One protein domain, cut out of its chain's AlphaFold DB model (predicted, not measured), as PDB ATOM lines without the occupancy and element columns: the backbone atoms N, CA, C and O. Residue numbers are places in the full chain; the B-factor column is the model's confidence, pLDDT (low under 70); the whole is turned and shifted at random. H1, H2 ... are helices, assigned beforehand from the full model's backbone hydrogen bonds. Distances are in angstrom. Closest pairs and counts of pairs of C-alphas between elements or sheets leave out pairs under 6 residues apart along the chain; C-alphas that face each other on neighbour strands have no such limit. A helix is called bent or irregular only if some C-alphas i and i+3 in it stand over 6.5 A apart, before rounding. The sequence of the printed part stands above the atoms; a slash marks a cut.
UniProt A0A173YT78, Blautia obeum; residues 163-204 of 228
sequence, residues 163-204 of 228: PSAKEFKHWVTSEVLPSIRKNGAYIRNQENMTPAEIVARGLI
ATOM      1  N   PRO A 163      89.834 -29.402 241.997       77.38
ATOM      2  CA  PRO A 163      90.838 -28.612 241.288       77.38
ATOM      3  C   PRO A 163      90.281 -27.879 240.059       77.38
ATOM      4  O   PRO A 163      90.424 -26.666 239.998       77.38
ATOM      5  N   SER A 164      89.540 -28.557 239.174       71.06
ATOM      6  CA  SER A 164      88.922 -27.940 237.981       71.06
ATOM      7  C   SER A 164      87.964 -26.798 238.336       71.06
ATOM      8  O   SER A 164      88.029 -25.702 237.789       71.06
ATOM      9  N   ALA A 165      87.120 -26.990 239.353       77.62
ATOM     10  CA  ALA A 165      86.238 -25.929 239.842       77.62
ATOM     11  C   ALA A 165      87.010 -24.749 240.462       77.62
ATOM     12  O   ALA A 165      86.566 -23.602 240.375       77.62
ATOM     13  N   LYS A 166      88.167 -25.004 241.091       83.06
ATOM     14  CA  LYS A 166      89.059 -23.944 241.586       83.06
ATOM     15  C   LYS A 166      89.718 -23.188 240.439       83.06
ATOM     16  O   LYS A 166      89.806 -21.970 240.541       83.06
ATOM     17  N   GLU A 167      90.146 -23.876 239.386       80.69
ATOM     18  CA  GLU A 167      90.728 -23.267 238.188       80.69
ATOM     19  C   GLU A 167      89.701 -22.399 237.467       80.69
ATOM     20  O   GLU A 167      89.957 -21.217 237.251       80.69
ATOM     21  N   PHE A 168      88.489 -22.914 237.244       78.81
ATOM     22  CA  PHE A 168      87.391 -22.125 236.689       78.81
ATOM     23  C   PHE A 168      87.065 -20.906 237.561       78.81
ATOM     24  O   PHE A 168      86.988 -19.786 237.067       78.81
ATOM     25  N   LYS A 169      86.918 -21.088 238.881       83.75
ATOM     26  CA  LYS A 169      86.681 -19.977 239.818       83.75
ATOM     27  C   LYS A 169      87.804 -18.948 239.764       83.75
ATOM     28  O   LYS A 169      87.532 -17.749 239.795       83.75
ATOM     29  N   HIS A 170      89.054 -19.398 239.701       85.88
ATOM     30  CA  HIS A 170      90.197 -18.510 239.582       85.88
ATOM     31  C   HIS A 170      90.126 -17.723 238.275       85.88
ATOM     32  O   HIS A 170      90.130 -16.504 238.339       85.88
ATOM     33  N   TRP A 171      89.943 -18.389 237.136       84.19
ATOM     34  CA  TRP A 171      89.777 -17.754 235.827       84.19
ATOM     35  C   TRP A 171      88.637 -16.724 235.808       84.19
ATOM     36  O   TRP A 171      88.836 -15.574 235.415       84.19
ATOM     37  N   VAL A 172      87.457 -17.075 236.330       83.06
ATOM     38  CA  VAL A 172      86.325 -16.140 236.418       83.06
ATOM     39  C   VAL A 172      86.685 -14.912 237.261       83.06
ATOM     40  O   VAL A 172      86.390 -13.781 236.880       83.06
ATOM     41  N   THR A 173      87.334 -15.112 238.409       85.31
ATOM     42  CA  THR A 173      87.641 -14.030 239.361       85.31
ATOM     43  C   THR A 173      88.871 -13.197 238.994       85.31
ATOM     44  O   THR A 173      88.926 -12.025 239.367       85.31
ATOM     45  N   SER A 174      89.840 -13.754 238.265       86.75
ATOM     46  CA  SER A 174      91.092 -13.086 237.888       86.75
ATOM     47  C   SER A 174      91.049 -12.466 236.493       86.75
ATOM     48  O   SER A 174      91.701 -11.446 236.265       86.75
ATOM     49  N   GLU A 175      90.249 -13.026 235.586       82.88
ATOM     50  CA  GLU A 175      90.213 -12.629 234.180       82.88
ATOM     51  C   GLU A 175      88.838 -12.093 233.773       82.88
ATOM     52  O   GLU A 175      88.715 -10.920 233.406       82.88
ATOM     53  N   VAL A 176      87.787 -12.911 233.901       81.00
ATOM     54  CA  VAL A 176      86.455 -12.593 233.357       81.00
ATOM     55  C   VAL A 176      85.833 -11.388 234.060       81.00
ATOM     56  O   VAL A 176      85.561 -10.369 233.425       81.00
ATOM     57  N   LEU A 177      85.639 -11.461 235.381       86.19
ATOM     58  CA  LEU A 177      85.003 -10.385 236.146       86.19
ATOM     59  C   LEU A 177      85.816  -9.080 236.106       86.19
ATOM     60  O   LEU A 177      85.216  -8.018 235.907       86.19
ATOM     61  N   PRO A 178      87.161  -9.094 236.237       85.06
ATOM     62  CA  PRO A 178      87.954  -7.882 236.069       85.06
ATOM     63  C   PRO A 178      87.854  -7.277 234.669       85.06
ATOM     64  O   PRO A 178      87.838  -6.050 234.566       85.06
ATOM     65  N   SER A 179      87.779  -8.102 233.620       78.25
ATOM     66  CA  SER A 179      87.581  -7.629 232.249       78.25
ATOM     67  C   SER A 179      86.231  -6.936 232.087       78.25
ATOM     68  O   SER A 179      86.190  -5.769 231.699       78.25
ATOM     69  N   ILE A 180      85.142  -7.589 232.509       81.81
ATOM     70  CA  ILE A 180      83.788  -7.015 232.460       81.81
ATOM     71  C   ILE A 180      83.735  -5.701 233.243       81.81
ATOM     72  O   ILE A 180      83.235  -4.703 232.737       81.81
ATOM     73  N   ARG A 181      84.310  -5.647 234.452       89.81
ATOM     74  CA  ARG A 181      84.335  -4.419 235.263       89.81
ATOM     75  C   ARG A 181      85.069  -3.260 234.575       89.81
ATOM     76  O   ARG A 181      84.688  -2.112 234.773       89.81
ATOM     77  N   LYS A 182      86.156  -3.535 233.847       76.75
ATOM     78  CA  LYS A 182      86.974  -2.502 233.184       76.75
ATOM     79  C   LYS A 182      86.389  -2.066 231.842       76.75
ATOM     80  O   LYS A 182      86.434  -0.882 231.528       76.75
ATOM     81  N   ASN A 183      85.864  -3.017 231.076       77.88
ATOM     82  CA  ASN A 183      85.567  -2.843 229.656       77.88
ATOM     83  C   ASN A 183      84.065  -2.914 229.342       77.88
ATOM     84  O   ASN A 183      83.665  -2.669 228.210       77.88
ATOM     85  N   GLY A 184      83.231  -3.302 230.311       76.38
ATOM     86  CA  GLY A 184      81.798  -3.556 230.131       76.38
ATOM     87  C   GLY A 184      81.469  -4.903 229.476       76.38
ATOM     88  O   GLY A 184      80.307  -5.295 229.459       76.38
ATOM     89  N   ALA A 185      82.467  -5.627 228.968       75.19
ATOM     90  CA  ALA A 185      82.306  -6.912 228.294       75.19
ATOM     91  C   ALA A 185      83.548  -7.800 228.471       75.19
ATOM     92  O   ALA A 185      84.628  -7.316 228.810       75.19
ATOM     93  N   TYR A 186      83.390  -9.099 228.208       76.25
ATOM     94  CA  TYR A 186      84.490 -10.056 228.110       76.25
ATOM     95  C   TYR A 186      84.618 -10.553 226.668       76.25
ATOM     96  O   TYR A 186      83.661 -11.082 226.105       76.25
ATOM     97  N   ILE A 187      85.807 -10.402 226.081       74.81
ATOM     98  CA  ILE A 187      86.168 -11.007 224.798       74.81
ATOM     99  C   ILE A 187      87.361 -11.923 225.052       74.81
ATOM    100  O   ILE A 187      88.379 -11.498 225.597       74.81
ATOM    101  N   ARG A 188      87.242 -13.191 224.650       71.50
ATOM    102  CA  ARG A 188      88.320 -14.167 224.822       71.50
ATOM    103  C   ARG A 188      89.576 -13.723 224.063       71.50
ATOM    104  O   ARG A 188      89.503 -13.415 222.868       71.50
ATOM    105  N   ASN A 189      90.714 -13.760 224.755       70.06
ATOM    106  CA  ASN A 189      92.032 -13.332 224.278       70.06
ATOM    107  C   ASN A 189      92.136 -11.834 223.923       70.06
ATOM    108  O   ASN A 189      92.947 -11.464 223.074       70.06
ATOM    109  N   GLN A 190      91.314 -10.969 224.525       68.81
ATOM    110  CA  GLN A 190      91.317  -9.524 224.246       68.81
ATOM    111  C   GLN A 190      92.671  -8.844 224.493       68.81
ATOM    112  O   GLN A 190      92.993  -7.854 223.848       68.81
ATOM    113  N   GLU A 191      93.471  -9.356 225.427       69.56
ATOM    114  CA  GLU A 191      94.794  -8.838 225.780       69.56
ATOM    115  C   GLU A 191      95.816  -9.006 224.651       69.56
ATOM    116  O   GLU A 191      96.815  -8.293 224.613       69.56
ATOM    117  N   ASN A 192      95.530  -9.911 223.715       76.88
ATOM    118  CA  ASN A 192      96.328 -10.166 222.523       76.88
ATOM    119  C   ASN A 192      95.742  -9.496 221.271       76.88
ATOM    120  O   ASN A 192      96.189  -9.785 220.163       76.88
ATOM    121  N   MET A 193      94.729  -8.640 221.430       77.31
ATOM    122  CA  MET A 193      94.023  -8.009 220.325       77.31
ATOM    123  C   MET A 193      94.269  -6.507 220.279       77.31
ATOM    124  O   MET A 193      94.339  -5.816 221.295       77.31
ATOM    125  N   THR A 194      94.335  -5.978 219.064       83.88
ATOM    126  CA  THR A 194      94.330  -4.533 218.840       83.88
ATOM    127  C   THR A 194      92.932  -3.952 219.086       83.88
ATOM    128  O   THR A 194      91.925  -4.656 218.936       83.88
ATOM    129  N   PRO A 195      92.814  -2.644 219.390       80.44
ATOM    130  CA  PRO A 195      91.511  -1.988 219.502       80.44
ATOM    131  C   PRO A 195      90.618  -2.187 218.266       80.44
ATOM    132  O   PRO A 195      89.410  -2.369 218.401       80.44
ATOM    133  N   ALA A 196      91.206  -2.212 217.066       82.94
ATOM    134  CA  ALA A 196      90.475  -2.441 215.821       82.94
ATOM    135  C   ALA A 196      89.871  -3.854 215.749       82.94
ATOM    136  O   ALA A 196      88.718  -4.012 215.355       82.94
ATOM    137  N   GLU A 197      90.609  -4.880 216.176       81.25
ATOM    138  CA  GLU A 197      90.114  -6.262 216.198       81.25
ATOM    139  C   GLU A 197      88.997  -6.458 217.230       81.25
ATOM    140  O   GLU A 197      88.046  -7.197 216.976       81.25
ATOM    141  N   ILE A 198      89.081  -5.782 218.380       78.31
ATOM    142  CA  ILE A 198      88.023  -5.790 219.402       78.31
ATOM    143  C   ILE A 198      86.720  -5.230 218.822       78.31
ATOM    144  O   ILE A 198      85.669  -5.862 218.940       78.31
ATOM    145  N   VAL A 199      86.794  -4.078 218.147       83.31
ATOM    146  CA  VAL A 199      85.634  -3.461 217.487       83.31
ATOM    147  C   VAL A 199      85.090  -4.364 216.382       83.31
ATOM    148  O   VAL A 199      83.880  -4.570 216.314       83.31
ATOM    149  N   ALA A 200      85.963  -4.955 215.561       82.06
ATOM    150  CA  ALA A 200      85.553  -5.881 214.510       82.06
ATOM    151  C   ALA A 200      84.783  -7.083 215.080       82.06
ATOM    152  O   ALA A 200      83.709  -7.416 214.583       82.06
ATOM    153  N   ARG A 201      85.267  -7.694 216.172       78.50
ATOM    154  CA  ARG A 201      84.541  -8.783 216.848       78.50
ATOM    155  C   ARG A 201      83.213  -8.326 217.439       78.50
ATOM    156  O   ARG A 201      82.234  -9.061 217.334       78.50
ATOM    157  N   GLY A 202      83.170  -7.133 218.031       80.44
ATOM    158  CA  GLY A 202      81.931  -6.542 218.533       80.44
ATOM    159  C   GLY A 202      80.887  -6.359 217.429       80.44
ATOM    160  O   GLY A 202      79.729  -6.723 217.616       80.44
ATOM    161  N   LEU A 203      81.305  -5.872 216.255       82.62
ATOM    162  CA  LEU A 203      80.425  -5.684 215.101       82.62
ATOM    163  C   LEU A 203      79.913  -7.021 214.548       82.62
ATOM    164  O   LEU A 203      78.719  -7.159 214.301       82.62
ATOM    165  N   ILE A 204      80.795  -8.017 214.422       83.81
ATOM    166  CA  ILE A 204      80.421  -9.377 214.002       83.81
ATOM    167  C   ILE A 204      79.391  -9.976 214.970       83.81
ATOM    168  O   ILE A 204      78.384 -10.534 214.536       83.81
TER     169      ILE A 204
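This is residues 163 to 204 of the 228 residues of a protein of Blautia obeum (UniProt A0A173YT78). One long helix, H1, makes most of the length, and a loose winding link joins it to a short helix, H2, set crosswise at the other end with no contact between the two. The printed part has 42 residues, with two named helices in the order H1, H2 and no named strand; the class is all helix. It is loose, with a radius of gyration of the C-alphas of 12.0 A, and a rod in outline, spanning 36 by 17 by 16 A.

H1, residues 163 to 183, and H2, residues 195 to 204, are apart. Residues 163 to 174 of H1 stand free, as do residues 192 to 197, of which 195 to 197 belong to H2. Every O i to N i+4 pair is within hydrogen-bond range in H2, and 15 of 17 in H1.

H1 begins at C-alpha 163 (90.838, -28.612, 241.288) and measures 28.8 A. It is irregular, but only just: C-alphas 174 and 177 are 6.9 A apart. H2, 14.4 A long, ends at C-alpha 204 (80.421, -9.377, 214.002).

The C-alphas farthest apart, of Pro 163 and Ala 196, are 36.5 A apart. The link from H1 to H2, 11 residues, is long. The printed part has no cut. Its mean pLDDT is 79.8, and residues 190 to 191 are under 70.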